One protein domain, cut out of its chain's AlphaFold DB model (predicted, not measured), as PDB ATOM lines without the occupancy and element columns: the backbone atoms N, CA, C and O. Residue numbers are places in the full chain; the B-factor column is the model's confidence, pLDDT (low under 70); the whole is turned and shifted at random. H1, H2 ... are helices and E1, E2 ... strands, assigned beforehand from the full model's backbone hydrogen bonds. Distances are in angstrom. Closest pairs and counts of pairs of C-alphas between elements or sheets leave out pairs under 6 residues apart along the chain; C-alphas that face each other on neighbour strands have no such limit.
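AT A GLANCE: This is residues 6 to 123 of the 124 residues of an uncharacterized protein of Sphingobacteriaceae bacterium (UniProt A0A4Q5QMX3). A small three-stranded sheet of E1, E3 and E2 and a long two-stranded hairpin, E6 and E7, run along the longest axis as two loosely joined layers, with E3 and E6 near each other. Toward one end of that axis a short hairpin, E4 and E5, runs across it, and H3 packs on E4; beyond it H2 lies side by side with H3, while the tiny H1 only grazes the three-stranded sheet. The printed part has 118 residues, with three named helices and seven named strands in the order H1 E1 E2 E3 E4 E5 E6 E7 H2 H3, and under half of the residues are in them. The class is mixed, helices and strands; the sheet in the order E1, E3, E2 is mixed, and the two sheets of two strands, E4 with E5 and E6 with E7, are antiparallel. The whole is only just compact, close to loose, with a radius of gyration of the C-alphas of 16.1 A and spans of 49 by 34 by 20 A.

IN THESE COORDINATES: In the three-stranded sheet, E1 is residues 23 to 26, 9.9 A from first to last C-alpha, E3 is residues 42 to 45, 10.0 A, and E2 is residues 33 to 36, 10.2 A. C-alpha 23 is at (75.219, 32.607, 17.116). H1 is residues 15 to 18, 5.1 A long. The longest strands by residues are E6, residues 71 to 78, 23.1 A, and E7, residues 83 to 90, 22.2 A; C-alpha 71 is at (87.478, 36.858, -0.831). E4 is residues 53 to 55, 7.3 A, and E5 is residues 63 to 65, 6.0 A. H2, residues 94 to 103, is 14.0 A long, and H3, residues 107 to 115, is 12.6 A long and ends with C-alpha 115 at (85.026, 44.987, -8.824).

HOW THE PARTS SIT: E3 is the inner strand of its sheet, and E1 and E2 are the edge strands. E1 and E3 are parallel, at 24 degrees, with N 24 and O 42 at 2.8 A and N 26 and O 44 at 2.9 A. E2 and E3 form an antiparallel hairpin, at 172 degrees, with N 43 and O 35 at 2.8 A. Residues 6 to 7 pair with residues 25 to 26 of E1, parallel. H1 only grazes this sheet with its residues 16 to 17; its closest C-alphas to E1 are those of Ala 16 and Ile 24, 7.2 A apart. E3 and E6 are near each other, while E2 and E7 are only just apart, with 8.4 A between their closest C-alphas. E6 and E7 form an antiparallel hairpin, at 161 degrees, with N 77 and O 84 at 2.8 A and N 90 and O 71 at 2.8 A. E4 and E5 form another antiparallel hairpin, at 177 degrees, with N 64 and O 54 at 2.9 A. E4 and H3 have 9 pairs of C-alphas within 8 A, the closest being those of Ala 53 and Gly 112, 4.3 A apart. H2 and H3 touch as a helical hairpin, at a shallow tilt of 9 degrees, opposite ways; their closest C-alphas, of Ser 98 and Ala 110, are 4.2 A apart. H2 is apart from E4 and E5, and H1 is apart from H2 and H3. In H2 and H3 every O i to N i+4 pair is within hydrogen-bond range; H1 is too short for such a pair, and its one O i to N i+3 pair is within range.

THE WHOLE: The two C-alphas farthest apart are those of Asn 81 and Lys 103, 49.9 A. The printed part runs from residue 6 to 123 and has no cut, and its first and last C-alphas are 29.7 A apart. No link between named elements is long; the links E1 to E2, E3 to E4 and E4 to E5 are short, and the others are tight. The mean pLDDT of the printed part is 89.9, and residues 8 to 16 are under 70.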
ATOM      1  N   ILE A   6      72.907  27.197  11.377       77.50
ATOM      2  CA  ILE A   6      73.229  27.612  10.010       77.50
ATOM      3  C   ILE A   6      71.916  27.787   9.260       77.50
ATOM      4  O   ILE A   6      71.143  26.842   9.122       77.50
ATOM      5  N   LEU A   7      71.678  28.997   8.771       74.38
ATOM      6  CA  LEU A   7      70.544  29.341   7.924       74.38
ATOM      7  C   LEU A   7      71.081  29.732   6.547       74.38
ATOM      8  O   LEU A   7      72.100  30.406   6.449       74.38
ATOM      9  N   SER A   8      70.429  29.314   5.466       66.25
ATOM     10  CA  SER A   8      70.885  29.666   4.114       66.25
ATOM     11  C   SER A   8      70.844  31.180   3.887       66.25
ATOM     12  O   SER A   8      71.817  31.757   3.403       66.25
ATOM     13  N   ASP A   9      69.762  31.823   4.323       67.06
ATOM     14  CA  ASP A   9      69.587  33.269   4.312       67.06
ATOM     15  C   ASP A   9      68.682  33.722   5.464       67.06
ATOM     16  O   ASP A   9      67.844  32.981   5.978       67.06
ATOM     17  N   ILE A  10      68.846  34.974   5.854       61.03
ATOM     18  CA  ILE A  10      68.063  35.693   6.847       61.03
ATOM     19  C   ILE A  10      67.941  37.148   6.388       61.03
ATOM     20  O   ILE A  10      68.599  38.060   6.897       61.03
ATOM     21  N   HIS A  11      67.056  37.396   5.431       58.72
ATOM     22  CA  HIS A  11      66.623  38.749   5.082       58.72
ATOM     23  C   HIS A  11      65.765  39.369   6.208       58.72
ATOM     24  O   HIS A  11      64.594  39.669   6.015       58.72
ATOM     25  N   GLY A  12      66.320  39.521   7.417       52.78
ATOM     26  CA  GLY A  12      65.625  40.108   8.570       52.78
ATOM     27  C   GLY A  12      64.501  39.247   9.158       52.78
ATOM     28  O   GLY A  12      63.551  39.792   9.710       52.78
ATOM     29  N   ASN A  13      64.573  37.918   9.028       58.09
ATOM     30  CA  ASN A  13      63.435  37.039   9.304       58.09
ATOM     31  C   ASN A  13      63.253  36.674  10.796       58.09
ATOM     32  O   ASN A  13      64.226  36.450  11.521       58.09
ATOM     33  N   LEU A  14      61.985  36.529  11.205       59.62
ATOM     34  CA  LEU A  14      61.503  36.153  12.546       59.62
ATOM     35  C   LEU A  14      62.092  34.819  13.045       59.62
ATOM     36  O   LEU A  14      62.320  34.652  14.239       59.62
ATOM     37  N   LEU A  15      62.441  33.919  12.118       67.56
ATOM     38  CA  LEU A  15      63.057  32.613  12.386       67.56
ATOM     39  C   LEU A  15      64.341  32.706  13.220       67.56
ATOM     40  O   LEU A  15      64.617  31.831  14.034       67.56
ATOM     41  N   ALA A  16      65.119  33.785  13.081       66.81
ATOM     42  CA  ALA A  16      66.321  33.976  13.893       66.81
ATOM     43  C   ALA A  16      66.012  34.145  15.396       66.81
ATOM     44  O   ALA A  16      66.884  33.925  16.238       66.81
ATOM     45  N   LEU A  17      64.785  34.543  15.750       71.19
ATOM     46  CA  LEU A  17      64.338  34.637  17.140       71.19
ATOM     47  C   LEU A  17      63.926  33.276  17.713       71.19
ATOM     48  O   LEU A  17      64.047  33.088  18.921       71.19
ATOM     49  N   GLU A  18      63.480  32.349  16.867       82.06
ATOM     50  CA  GLU A  18      63.012  31.010  17.256       82.06
ATOM     51  C   GLU A  18      64.162  30.013  17.440       82.06
ATOM     52  O   GLU A  18      64.057  29.051  18.198       82.06
ATOM     53  N   VAL A  19      65.290  30.265  16.776       85.50
ATOM     54  CA  VAL A  19      66.525  29.494  16.936       85.50
ATOM     55  C   VAL A  19      67.042  29.622  18.372       85.50
ATOM     56  O   VAL A  19      67.116  30.726  18.912       85.50
ATOM     57  N   ILE A  20      67.449  28.522  19.011       89.12
ATOM     58  CA  ILE A  20      67.896  28.538  20.417       89.12
ATOM     59  C   ILE A  20      69.330  29.061  20.568       89.12
ATOM     60  O   ILE A  20      69.670  29.690  21.571       89.12
ATOM     61  N   GLU A  21      70.158  28.896  19.542       90.50
ATOM     62  CA  GLU A  21      71.567  29.262  19.525       90.50
ATOM     63  C   GLU A  21      71.775  30.776  19.622       90.50
ATOM     64  O   GLU A  21      71.006  31.594  19.108       90.50
ATOM     65  N   GLN A  22      72.855  31.170  20.297       90.25
ATOM     66  CA  GLN A  22      73.235  32.576  20.422       90.25
ATOM     67  C   GLN A  22      73.882  33.117  19.141       90.25
ATOM     68  O   GLN A  22      73.803  34.316  18.885       90.25
ATOM     69  N   ILE A  23      74.529  32.251  18.356       91.81
ATOM     70  CA  ILE A  23      75.219  32.607  17.116       91.81
ATOM     71  C   ILE A  23      74.520  31.905  15.955       91.81
ATOM     72  O   ILE A  23      74.426  30.677  15.922       91.81
ATOM     73  N   ILE A  24      74.065  32.709  15.004       92.00
ATOM     74  CA  ILE A  24      73.333  32.291  13.815       92.00
ATOM     75  C   ILE A  24      74.186  32.658  12.609       92.00
ATOM     76  O   ILE A  24      74.447  33.835  12.355       92.00
ATOM     77  N   LEU A  25      74.649  31.645  11.889       93.06
ATOM     78  CA  LEU A  25      75.450  31.796  10.684       93.06
ATOM     79  C   LEU A  25      74.531  31.819   9.473       93.06
ATOM     80  O   LEU A  25      73.618  31.000   9.372       93.06
ATOM     81  N   CYS A  26      74.782  32.738   8.550       91.88
ATOM     82  CA  CYS A  26      74.046  32.813   7.301       91.88
ATOM     83  C   CYS A  26      74.924  33.123   6.097       91.88
ATOM     84  O   CYS A  26      76.094  33.465   6.241       91.88
ATOM     85  N   GLY A  27      74.357  32.982   4.902       90.12
ATOM     86  CA  GLY A  27      75.065  33.191   3.646       90.12
ATOM     87  C   GLY A  27      74.158  33.808   2.592       90.12
ATOM     88  O   GLY A  27      73.463  34.783   2.871       90.12
ATOM     89  N   HIS A  28      74.227  33.262   1.379       91.25
ATOM     90  CA  HIS A  28      73.440  33.618   0.194       91.25
ATOM     91  C   HIS A  28      73.640  35.037  -0.355       91.25
ATOM     92  O   HIS A  28      74.026  35.187  -1.505       91.25
ATOM     93  N   SER A  29      73.478  36.079   0.460       91.62
ATOM     94  CA  SER A  29      73.602  37.469   0.006       91.62
ATOM     95  C   SER A  29      75.018  37.874  -0.408       91.62
ATOM     96  O   SER A  29      75.191  38.920  -1.015       91.62
ATOM     97  N   HIS A  30      76.052  37.109  -0.043       94.62
ATOM     98  CA  HIS A  30      77.468  37.435  -0.281       94.62
ATOM     99  C   HIS A  30      77.941  38.747   0.381       94.62
ATOM    100  O   HIS A  30      79.085  39.169   0.179       94.62
ATOM    101  N   VAL A  31      77.101  39.388   1.202       92.88
ATOM    102  CA  VAL A  31      77.399  40.645   1.891       92.88
ATOM    103  C   VAL A  31      77.864  40.350   3.311       92.88
ATOM    104  O   VAL A  31      77.106  39.866   4.148       92.88
ATOM    105  N   ASN A  32      79.120  40.695   3.590       93.75
ATOM    106  CA  ASN A  32      79.725  40.499   4.903       93.75
ATOM    107  C   ASN A  32      79.036  41.383   5.960       93.75
ATOM    108  O   ASN A  32      79.021  42.609   5.821       93.75
ATOM    109  N   ARG A  33      78.440  40.783   7.000       93.06
ATOM    110  CA  ARG A  33      77.616  41.501   7.983       93.06
ATOM    111  C   ARG A  33      77.590  40.823   9.352       93.06
ATOM    112  O   ARG A  33      77.404  39.615   9.450       93.06
ATOM    113  N   VAL A  34      77.661  41.636  10.405       94.12
ATOM    114  CA  VAL A  34      77.381  41.235  11.791       94.12
ATOM    115  C   VAL A  34      76.197  42.049  12.298       94.12
ATOM    116  O   VAL A  34      76.229  43.277  12.242       94.12
ATOM    117  N   ILE A  35      75.152  41.384  12.788       92.69
ATOM    118  CA  ILE A  35      73.992  42.029  13.415       92.69
ATOM    119  C   ILE A  35      73.856  41.497  14.838       92.69
ATOM    120  O   ILE A  35      73.828  40.286  15.054       92.69
ATOM    121  N   ARG A  36      73.723  42.402  15.809       90.06
ATOM    122  CA  ARG A  36      73.382  42.060  17.191       90.06
ATOM    123  C   ARG A  36      71.912  42.371  17.445       90.06
ATOM    124  O   ARG A  36      71.484  43.505  17.266       90.06
ATOM    125  N   LEU A  37      71.157  41.362  17.863       88.44
ATOM    126  CA  LEU A  37      69.740  41.490  18.190       88.44
ATOM    127  C   LEU A  37      69.548  41.937  19.647       88.44
ATOM    128  O   LEU A  37      70.416  41.730  20.502       88.44
ATOM    129  N   SER A  38      68.381  42.512  19.949       87.81
ATOM    130  CA  SER A  38      68.013  42.971  21.300       87.81
ATOM    131  C   SER A  38      68.002  41.838  22.336       87.81
ATOM    132  O   SER A  38      68.344  42.058  23.494       87.81
ATOM    133  N   ASN A  39      67.719  40.599  21.917       87.19
ATOM    134  CA  ASN A  39      67.781  39.395  22.755       87.19
ATOM    135  C   ASN A  39      69.204  38.809  22.910       87.19
ATOM    136  O   ASN A  39      69.361  37.669  23.345       87.19
ATOM    137  N   ARG A  40      70.247  39.586  22.579       88.44
ATOM    138  CA  ARG A  40      71.678  39.229  22.672       88.44
ATOM    139  C   ARG A  40      72.154  38.147  21.696       88.44
ATOM    140  O   ARG A  40      73.312  37.733  21.794       88.44
ATOM    141  N   LYS A  41      71.314  37.715  20.750       90.50
ATOM    142  CA  LYS A  41      71.745  36.861  19.638       90.50
ATOM    143  C   LYS A  41      72.591  37.647  18.640       90.50
ATOM    144  O   LYS A  41      72.444  38.864  18.495       90.50
ATOM    145  N   ILE A  42      73.468  36.932  17.952       92.00
ATOM    146  CA  ILE A  42      74.310  37.448  16.883       92.00
ATOM    147  C   ILE A  42      73.975  36.701  15.606       92.00
ATOM    148  O   ILE A  42      73.980  35.475  15.555       92.00
ATOM    149  N   ILE A  43      73.741  37.480  14.571       92.50
ATOM    150  CA  ILE A  43      73.649  37.043  13.196       92.50
ATOM    151  C   ILE A  43      74.980  37.375  12.520       92.50
ATOM    152  O   ILE A  43      75.444  38.517  12.595       92.50
ATOM    153  N   LEU A  44      75.571  36.400  11.838       93.94
ATOM    154  CA  LEU A  44      76.814  36.563  11.098       93.94
ATOM    155  C   LEU A  44      76.665  36.033   9.673       93.94
ATOM    156  O   LEU A  44      76.520  34.831   9.465       93.94
ATOM    157  N   ASN A  45      76.798  36.935   8.705       95.00
ATOM    158  CA  ASN A  45      77.081  36.600   7.320       95.00
ATOM    159  C   ASN A  45      78.577  36.840   7.064       95.00
ATOM    160  O   ASN A  45      79.004  37.993   7.151       95.00
ATOM    161  N   PRO A  46      79.390  35.814   6.762       96.19
ATOM    162  CA  PRO A  46      80.824  35.987   6.534       96.19
ATOM    163  C   PRO A  46      81.143  36.646   5.180       96.19
ATOM    164  O   PRO A  46      82.298  36.981   4.914       96.19
ATOM    165  N   GLY A  47      80.140  36.851   4.320       95.56
ATOM    166  CA  GLY A  47      80.308  37.292   2.942       95.56
ATOM    167  C   GLY A  47      80.500  36.114   1.989       95.56
ATOM    168  O   GLY A  47      79.963  35.030   2.205       95.56
ATOM    169  N   SER A  48      81.240  36.340   0.905       96.94
ATOM    170  CA  SER A  48      81.511  35.331  -0.119       96.94
ATOM    171  C   SER A  48      83.002  35.177  -0.355       96.94
ATOM    172  O   SER A  48      83.723  36.165  -0.508       96.94
ATOM    173  N   VAL A  49      83.448  33.925  -0.417       97.81
ATOM    174  CA  VAL A  49      84.828  33.579  -0.760       97.81
ATOM    175  C   VAL A  49      85.057  33.714  -2.266       97.81
ATOM    176  O   VAL A  49      86.077  34.248  -2.676       97.81
ATOM    177  N   GLY A  50      84.117  33.236  -3.087       96.50
ATOM    178  CA  GLY A  50      84.352  33.015  -4.519       96.50
ATOM    179  C   GLY A  50      83.584  33.925  -5.474       96.50
ATOM    180  O   GLY A  50      83.884  33.917  -6.659       96.50
ATOM    181  N   LEU A  51      82.592  34.685  -5.006       97.00
ATOM    182  CA  LEU A  51      81.820  35.584  -5.870       97.00
ATOM    183  C   LEU A  51      81.331  36.804  -5.078       97.00
ATOM    184  O   LEU A  51      80.282  36.733  -4.439       97.00
ATOM    185  N   PRO A  52      82.069  37.923  -5.078       96.94
ATOM    186  CA  PRO A  52      81.759  39.061  -4.217       96.94
ATOM    187  C   PRO A  52      80.589  39.923  -4.719       96.94
ATOM    188  O   PRO A  52      80.053  40.719  -3.950       96.94
ATOM    189  N   ALA A  53      80.147  39.783  -5.968       96.69
ATOM    190  CA  ALA A  53      78.920  40.426  -6.429       96.69
ATOM    191  C   ALA A  53      78.212  39.627  -7.518       96.69
ATOM    192  O   ALA A  53      78.856  38.907  -8.280       96.69
ATOM    193  N   TYR A  54      76.887  39.759  -7.567       94.56
ATOM    194  CA  TYR A  54      76.043  39.141  -8.585       94.56
ATOM    195  C   TYR A  54      74.728  39.911  -8.763       94.56
ATOM    196  O   TYR A  54      74.317  40.677  -7.886       94.56
ATOM    197  N   LEU A  55      74.063  39.688  -9.899       91.75
ATOM    198  CA  LEU A  55      72.697  40.149 -10.144       91.75
ATOM    199  C   LEU A  55      71.697  39.075  -9.727       91.75
ATOM    200  O   LEU A  55      71.828  37.908 -10.100       91.75
ATOM    201  N   GLY A  56      70.693  39.483  -8.962       86.69
ATOM    202  CA  GLY A  56      69.560  38.647  -8.615       86.69
ATOM    203  C   GLY A  56      68.717  38.310  -9.839       86.69
ATOM    204  O   GLY A  56      68.454  39.155 -10.687       86.69
ATOM    205  N   ASN A  57      68.261  37.066  -9.912       74.00
ATOM    206  CA  ASN A  57      67.494  36.504 -11.020       74.00
ATOM    207  C   ASN A  57      65.985  36.442 -10.713       74.00
ATOM    208  O   ASN A  57      65.328  35.433 -10.969       74.00
ATOM    209  N   THR A  58      65.424  37.519 -10.152       73.25
ATOM    210  CA  THR A  58      63.985  37.629  -9.850       73.25
ATOM    211  C   THR A  58      63.284  38.629 -10.777       73.25
ATOM    212  O   THR A  58      63.897  39.218 -11.661       73.25
ATOM    213  N   LYS A  59      61.967  38.822 -10.591       75.56
ATOM    214  CA  LYS A  59      61.141  39.744 -11.398       75.56
ATOM    215  C   LYS A  59      61.587  41.214 -11.323       75.56
ATOM    216  O   LYS A  59      61.148  42.008 -12.144       75.56
ATOM    217  N   VAL A  60      62.406  41.575 -10.334       76.94
ATOM    218  CA  VAL A  60      62.945  42.923 -10.133       76.94
ATOM    219  C   VAL A  60      64.463  42.813 -10.112       76.94
ATOM    220  O   VAL A  60      64.997  42.005  -9.353       76.94
ATOM    221  N   SER A  61      65.156  43.614 -10.925       80.00
ATOM    222  CA  SER A  61      66.620  43.622 -10.915       80.00
ATOM    223  C   SER A  61      67.123  44.127  -9.565       80.00
ATOM    224  O   SER A  61      66.714  45.182  -9.079       80.00
ATOM    225  N   PHE A  62      68.013  43.360  -8.946       88.06
ATOM    226  CA  PHE A  62      68.770  43.787  -7.779       88.06
ATOM    227  C   PHE A  62      70.196  43.260  -7.887       88.06
ATOM    228  O   PHE A  62      70.458  42.272  -8.572       88.06
ATOM    229  N   ALA A  63      71.123  43.901  -7.185       92.31
ATOM    230  CA  ALA A  63      72.494  43.431  -7.077       92.31
ATOM    231  C   ALA A  63      72.846  43.162  -5.621       92.31
ATOM    232  O   ALA A  63      72.541  43.962  -4.735       92.31
ATOM    233  N   MET A  64      73.540  42.056  -5.399       94.25
ATOM    234  CA  MET A  64      74.262  41.817  -4.163       94.25
ATOM    235  C   MET A  64      75.713  42.217  -4.375       94.25
ATOM    236  O   MET A  64      76.341  41.789  -5.342       94.25
ATOM    237  N   GLU A  65      76.240  43.070  -3.500       95.19
ATOM    238  CA  GLU A  65      77.521  43.736  -3.726       95.19
ATOM    239  C   GLU A  65      78.345  43.772  -2.434       95.19
ATOM    240  O   GLU A  65      78.013  44.481  -1.484       95.19
ATOM    241  N   SER A  66      79.463  43.039  -2.399       95.25
ATOM    242  CA  SER A  66      80.437  43.116  -1.299       95.25
ATOM    243  C   SER A  66      81.334  44.359  -1.366       95.25
ATOM    244  O   SER A  66      82.140  44.577  -0.460       95.25
ATOM    245  N   MET A  67      81.211  45.178  -2.411       96.00
ATOM    246  CA  MET A  67      81.902  46.458  -2.621       96.00
ATOM    247  C   MET A  67      83.420  46.380  -2.853       96.00
ATOM    248  O   MET A  67      84.046  47.409  -3.108       96.00
ATOM    249  N   THR A  68      84.013  45.187  -2.795       96.94
ATOM    250  CA  THR A  68      85.446  44.934  -3.012       96.94
ATOM    251  C   THR A  68      85.651  43.537  -3.603       96.94
ATOM    252  O   THR A  68      84.878  42.651  -3.233       96.94
ATOM    253  N   PRO A  69      86.709  43.289  -4.396       97.81
ATOM    254  CA  PRO A  69      86.945  41.982  -5.016       97.81
ATOM    255  C   PRO A  69      87.473  40.912  -4.051       97.81
ATOM    256  O   PRO A  69      87.434  39.738  -4.397       97.81
ATOM    257  N   HIS A  70      87.951  41.295  -2.858       98.56
ATOM    258  CA  HIS A  70      88.486  40.373  -1.851       98.56
ATOM    259  C   HIS A  70      87.559  39.185  -1.577       98.56
ATOM    260  O   HIS A  70      86.348  39.360  -1.422       98.56
ATOM    261  N   ALA A  71      88.157  38.005  -1.408       98.06
ATOM    262  CA  ALA A  71      87.478  36.858  -0.831       98.06
ATOM    263  C   ALA A  71      87.205  37.158   0.645       98.06
ATOM    264  O   ALA A  71      88.098  37.630   1.357       98.06
ATOM    265  N   LYS A  72      85.981  36.914   1.110       98.00
ATOM    266  CA  LYS A  72      85.570  37.249   2.476       98.00
ATOM    267  C   LYS A  72      85.176  36.018   3.262       98.00
ATOM    268  O   LYS A  72      84.457  35.151   2.768       98.00
ATOM    269  N   TYR A  73      85.647  35.978   4.497       97.25
ATOM    270  CA  TYR A  73      85.234  35.007   5.496       97.25
ATOM    271  C   TYR A  73      85.263  35.653   6.884       97.25
ATOM    272  O   TYR A  73      85.686  36.801   7.046       97.25
ATOM    273  N   ALA A  74      84.808  34.924   7.898       96.88
ATOM    274  CA  ALA A  74      84.864  35.385   9.275       96.88
ATOM    275  C   ALA A  74      85.399  34.297  10.205       96.88
ATOM    276  O   ALA A  74      85.153  33.109   9.998       96.88
ATOM    277  N   LEU A  75      86.111  34.725  11.243       96.00
ATOM    278  CA  LEU A  75      86.554  33.888  12.351       96.00
ATOM    279  C   LEU A  75      85.745  34.244  13.593       96.00
ATOM    280  O   LEU A  75      85.522  35.421  13.882       96.00
ATOM    281  N   ILE A  76      85.326  33.223  14.333       94.88
ATOM    282  CA  ILE A  76      84.576  33.380  15.577       94.88
ATOM    283  C   ILE A  76      85.422  32.820  16.710       94.88
ATOM    284  O   ILE A  76      85.669  31.617  16.773       94.88
ATOM    285  N   TYR A  77      85.806  33.689  17.636       93.12
ATOM    286  CA  TYR A  77      86.463  33.313  18.879       93.12
ATOM    287  C   TYR A  77      85.440  33.432  19.989       93.12
ATOM    288  O   TYR A  77      85.045  34.531  20.378       93.12
ATOM    289  N   ALA A  78      84.968  32.296  20.473       88.00
ATOM    290  CA  ALA A  78      83.937  32.282  21.485       88.00
ATOM    291  C   ALA A  78      84.452  31.528  22.716       88.00
ATOM    292  O   ALA A  78      84.766  30.344  22.627       88.00
ATOM    293  N   ASP A  79      84.389  32.166  23.883       84.62
ATOM    294  CA  ASP A  79      84.653  31.568  25.201       84.62
ATOM    295  C   ASP A  79      83.367  31.536  26.062       84.62
ATOM    296  O   ASP A  79      82.271  31.743  25.540       84.62
ATOM    297  N   LYS A  80      83.442  31.188  27.353       79.00
ATOM    298  CA  LYS A  80      82.239  31.090  28.206       79.00
ATOM    299  C   LYS A  80      81.471  32.418  28.349       79.00
ATOM    300  O   LYS A  80      80.258  32.373  28.511       79.00
ATOM    301  N   ASN A  81      82.152  33.562  28.262       84.38
ATOM    302  CA  ASN A  81      81.612  34.883  28.589       84.38
ATOM    303  C   ASN A  81      81.701  35.892  27.432       84.38
ATOM    304  O   ASN A  81      81.096  36.961  27.511       84.38
ATOM    305  N   SER A  82      82.444  35.585  26.369       89.19
ATOM    306  CA  SER A  82      82.720  36.502  25.271       89.19
ATOM    307  C   SER A  82      82.569  35.831  23.904       89.19
ATOM    308  O   SER A  82      82.797  34.628  23.719       89.19
ATOM    309  N   ILE A  83      82.142  36.638  22.934       92.31
ATOM    310  CA  ILE A  83      82.080  36.288  21.517       92.31
ATOM    311  C   ILE A  83      82.778  37.416  20.767       92.31
ATOM    312  O   ILE A  83      82.265  38.533  20.713       92.31
ATOM    313  N   ASN A  84      83.934  37.112  20.189       94.06
ATOM    314  CA  ASN A  84      84.691  38.008  19.328       94.06
ATOM    315  C   ASN A  84      84.588  37.504  17.888       94.06
ATOM    316  O   ASN A  84      84.674  36.302  17.630       94.06
ATOM    317  N   ILE A  85      84.394  38.424  16.948       95.88
ATOM    318  CA  ILE A  85      84.234  38.114  15.528       95.88
ATOM    319  C   ILE A  85      85.244  38.950  14.753       95.88
ATOM    320  O   ILE A  85      85.287  40.167  14.913       95.88
ATOM    321  N   ALA A  86      86.025  38.298  13.895       96.88
ATOM    322  CA  ALA A  86      86.911  38.960  12.949       96.88
ATOM    323  C   ALA A  86      86.402  38.723  11.525       96.88
ATOM    324  O   ALA A  86      86.294  37.578  11.092       96.88
ATOM    325  N   GLN A  87      86.093  39.798  10.802       96.44
ATOM    326  CA  GLN A  87      85.760  39.761   9.379       96.44
ATOM    327  C   GLN A  87      87.043  39.954   8.567       96.44
ATOM    328  O   GLN A  87      87.718  40.972   8.712       96.44
ATOM    329  N   ILE A  88      87.380  38.979   7.726       98.06
ATOM    330  CA  ILE A  88      88.642  38.950   6.989       98.06
ATOM    331  C   ILE A  88      88.389  39.212   5.506       98.06
ATOM    332  O   ILE A  88      87.539  38.572   4.888       98.06
ATOM    333  N   ASN A  89      89.173  40.132   4.941       98.12
ATOM    334  CA  ASN A  89      89.295  40.346   3.504       98.12
ATOM    335  C   ASN A  89      90.619  39.729   3.043       98.12
ATOM    336  O   ASN A  89      91.683  40.143   3.500       98.12
ATOM    337  N   CYS A  90      90.555  38.750   2.147       98.12
ATOM    338  CA  CYS A  90      91.721  38.069   1.603       98.12
ATOM    339  C   CYS A  90      91.954  38.498   0.153       98.12
ATOM    340  O   CYS A  90      91.043  38.429  -0.682       98.12
ATOM    341  N   SER A  91      93.167  38.963  -0.142       98.31
ATOM    342  CA  SER A  91      93.586  39.246  -1.512       98.31
ATOM    343  C   SER A  91      93.881  37.944  -2.255       98.31
ATOM    344  O   SER A  91      94.419  36.997  -1.689       98.31
ATOM    345  N   TYR A  92      93.532  37.915  -3.533       98.25
ATOM    346  CA  TYR A  92      93.850  36.845  -4.474       98.25
ATOM    347  C   TYR A  92      93.938  37.463  -5.870       98.25
ATOM    348  O   TYR A  92      93.628  38.644  -6.045       98.25
ATOM    349  N   ASP A  93      94.338  36.683  -6.871       98.50
ATOM    350  CA  ASP A  93      94.348  37.161  -8.253       98.50
ATOM    351  C   ASP A  93      92.927  37.193  -8.847       98.50
ATOM    352  O   ASP A  93      92.499  36.315  -9.603       98.50
ATOM    353  N   TRP A  94      92.159  38.218  -8.473       98.56
ATOM    354  CA  TRP A  94      90.808  38.442  -8.991       98.56
ATOM    355  C   TRP A  94      90.793  38.828 -10.471       98.56
ATOM    356  O   TRP A  94      89.774  38.629 -11.132       98.56
ATOM    357  N   ASN A  95      91.911  39.320 -11.022       98.56
ATOM    358  CA  ASN A  95      92.032  39.556 -12.459       98.56
ATOM    359  C   ASN A  95      92.053  38.219 -13.207       98.56
ATOM    360  O   ASN A  95      91.281  38.036 -14.147       98.56
ATOM    361  N   ALA A  96      92.860  37.255 -12.750       98.69
ATOM    362  CA  ALA A  96      92.877  35.907 -13.314       98.69
ATOM    363  C   ALA A  96      91.533  35.183 -13.135       98.69
ATOM    364  O   ALA A  96      91.060  34.518 -14.062       98.69
ATOM    365  N   ALA A  97      90.874  35.342 -11.981       98.50
ATOM    366  CA  ALA A  97      89.541  34.781 -11.756       98.50
ATOM    367  C   ALA A  97      88.492  35.388 -12.706       98.50
ATOM    368  O   ALA A  97      87.726  34.654 -13.331       98.50
ATOM    369  N   SER A  98      88.495  36.715 -12.869       98.56
ATOM    370  CA  SER A  98      87.615  37.423 -13.806       98.56
ATOM    371  C   SER A  98      87.871  36.998 -15.259       98.56
ATOM    372  O   SER A  98      86.933  36.645 -15.974       98.56
ATOM    373  N   ALA A  99      89.137  36.907 -15.680       98.62
ATOM    374  CA  ALA A  99      89.511  36.428 -17.012       98.62
ATOM    375  C   ALA A  99      89.073  34.974 -17.259       98.62
ATOM    376  O   ALA A  99      88.601  34.633 -18.344       98.62
ATOM    377  N   THR A 100      89.172  34.117 -16.240       98.56
ATOM    378  CA  THR A 100      88.681  32.735 -16.308       98.56
ATOM    379  C   THR A 100      87.161  32.694 -16.471       98.56
ATOM    380  O   THR A 100      86.654  31.904 -17.265       98.56
ATOM    381  N   ALA A 101      86.422  33.558 -15.769       98.19
ATOM    382  CA  ALA A 101      84.976  33.671 -15.940       98.19
ATOM    383  C   ALA A 101      84.608  34.110 -17.370       98.19
ATOM    384  O   ALA A 101      83.760  33.472 -17.993       98.19
ATOM    385  N   LEU A 102      85.306  35.106 -17.931       98.19
ATOM    386  CA  LEU A 102      85.119  35.534 -19.325       98.19
ATOM    387  C   LEU A 102      85.372  34.397 -20.318       98.19
ATOM    388  O   LEU A 102      84.540  34.145 -21.185       98.19
ATOM    389  N   LYS A 103      86.480  33.662 -20.161       98.44
ATOM    390  CA  LYS A 103      86.816  32.519 -21.027       98.44
ATOM    391  C   LYS A 103      85.729  31.435 -21.020       98.44
ATOM    392  O   LYS A 103      85.547  30.751 -22.021       98.44
ATOM    393  N   ASN A 104      85.009  31.296 -19.909       98.12
ATOM    394  CA  ASN A 104      83.909  30.346 -19.749       98.12
ATOM    395  C   ASN A 104      82.527  30.934 -20.105       98.12
ATOM    396  O   ASN A 104      81.511  30.323 -19.783       98.12
ATOM    397  N   GLY A 105      82.462  32.116 -20.729       97.69
ATOM    398  CA  GLY A 105      81.201  32.747 -21.134       97.69
ATOM    399  C   GLY A 105      80.376  33.319 -19.975       97.69
ATOM    400  O   GLY A 105      79.162  33.457 -20.095       97.69
ATOM    401  N   ARG A 106      81.007  33.633 -18.836       95.94
ATOM    402  CA  ARG A 106      80.363  34.190 -17.632       95.94
ATOM    403  C   ARG A 106      80.754  35.644 -17.402       95.94
ATOM    404  O   ARG A 106      81.432  35.984 -16.432       95.94
ATOM    405  N   GLU A 107      80.325  36.508 -18.316       94.50
ATOM    406  CA  GLU A 107      80.550  37.959 -18.237       94.50
ATOM    407  C   GLU A 107      79.945  38.579 -16.970       94.50
ATOM    408  O   GLU A 107      80.539  39.468 -16.359       94.50
ATOM    409  N   ASP A 108      78.798  38.056 -16.533       91.19
ATOM    410  CA  ASP A 108      78.123  38.451 -15.302       91.19
ATOM    411  C   ASP A 108      79.016  38.237 -14.068       91.19
ATOM    412  O   ASP A 108      79.173  39.137 -13.240       91.19
ATOM    413  N   TRP A 109      79.671  37.078 -13.974       95.88
ATOM    414  CA  TRP A 109      80.616  36.788 -12.895       95.88
ATOM    415  C   TRP A 109      81.917  37.562 -13.035       95.88
ATOM    416  O   TRP A 109      82.464  38.000 -12.025       95.88
ATOM    417  N   ALA A 110      82.405  37.767 -14.257       97.44
ATOM    418  CA  ALA A 110      83.640  38.501 -14.496       97.44
ATOM    419  C   ALA A 110      83.594  39.920 -13.909       97.44
ATOM    420  O   ALA A 110      84.545  40.332 -13.239       97.44
ATOM    421  N   GLN A 111      82.480  40.635 -14.096       96.19
ATOM    422  CA  GLN A 111      82.267  41.964 -13.510       96.19
ATOM    423  C   GLN A 111      82.240  41.908 -11.979       96.19
ATOM    424  O   GLN A 111      82.932  42.679 -11.307       96.19
ATOM    425  N   GLY A 112      81.475  40.959 -11.431       96.94
ATOM    426  CA  GLY A 112      81.342  40.788  -9.990       96.94
ATOM    427  C   GLY A 112      82.673  40.467  -9.311       96.94
ATOM    428  O   GLY A 112      83.001  41.088  -8.305       96.94
ATOM    429  N   LEU A 113      83.465  39.560  -9.886       98.19
ATOM    430  CA  LEU A 113      84.800  39.183  -9.412       98.19
ATOM    431  C   LEU A 113      85.786  40.352  -9.451       98.19
ATOM    432  O   LEU A 113      86.526  40.558  -8.494       98.19
ATOM    433  N   LEU A 114      85.777  41.129 -10.537       97.62
ATOM    434  CA  LEU A 114      86.769  42.178 -10.767       97.62
ATOM    435  C   LEU A 114      86.585  43.382  -9.834       97.62
ATOM    436  O   LEU A 114      87.562  43.963  -9.364       97.62
ATOM    437  N   TYR A 115      85.336  43.748  -9.544       96.44
ATOM    438  CA  TYR A 115      85.026  44.987  -8.824       96.44
ATOM    439  C   TYR A 115      84.354  44.771  -7.465       96.44
ATOM    440  O   TYR A 115      84.269  45.702  -6.658       96.44
ATOM    441  N   GLY A 116      83.830  43.571  -7.200       96.81
ATOM    442  CA  GLY A 116      82.952  43.314  -6.056       96.81
ATOM    443  C   GLY A 116      81.636  44.093  -6.107       96.81
ATOM    444  O   GLY A 116      80.994  44.271  -5.070       96.81
ATOM    445  N   ARG A 117      81.257  44.602  -7.285       96.00
ATOM    446  CA  ARG A 117      80.041  45.380  -7.561       96.00
ATOM    447  C   ARG A 117      79.580  45.120  -8.988       96.00
ATOM    448  O   ARG A 117      80.401  44.812  -9.848       96.00
ATOM    449  N   MET A 118      78.294  45.319  -9.238       94.44
ATOM    450  CA  MET A 118      77.707  45.229 -10.569       94.44
ATOM    451  C   MET A 118      77.621  46.618 -11.228       94.44
ATOM    452  O   MET A 118      77.355  47.617 -10.541       94.44
ATOM    453  N   PRO A 119      77.811  46.708 -12.559       90.12
ATOM    454  CA  PRO A 119      77.614  47.940 -13.317       90.12
ATOM    455  C   PRO A 119      76.254  48.587 -13.037       90.12
ATOM    456  O   PRO A 119      75.233  47.906 -12.984       90.12
ATOM    457  N   LYS A 120      76.219  49.920 -12.898       85.50
ATOM    458  CA  LYS A 120      74.959  50.660 -12.683       85.50
ATOM    459  C   LYS A 120      73.945  50.424 -13.802       85.50
ATOM    460  O   LYS A 120      72.760  50.321 -13.517       85.50
ATOM    461  N   SER A 121      74.413  50.297 -15.042       83.19
ATOM    462  CA  SER A 121      73.577  50.021 -16.215       83.19
ATOM    463  C   SER A 121      72.815  48.697 -16.140       83.19
ATOM    464  O   SER A 121      71.834  48.545 -16.850       83.19
ATOM    465  N   LEU A 122      73.243  47.751 -15.297       77.62
ATOM    466  CA  LEU A 122      72.581  46.453 -15.126       77.62
ATOM    467  C   LEU A 122      71.627  46.416 -13.918       77.62
ATOM    468  O   LEU A 122      70.979  45.400 -13.675       77.62
ATOM    469  N   LYS A 123      71.566  47.503 -13.136       72.69
ATOM    470  CA  LYS A 123      70.796  47.602 -11.883       72.69
ATOM    471  C   LYS A 123      69.528  48.455 -12.002       72.69
ATOM    472  O   LYS A 123      68.781  48.516 -11.030       72.69
TER     473      LYS A 123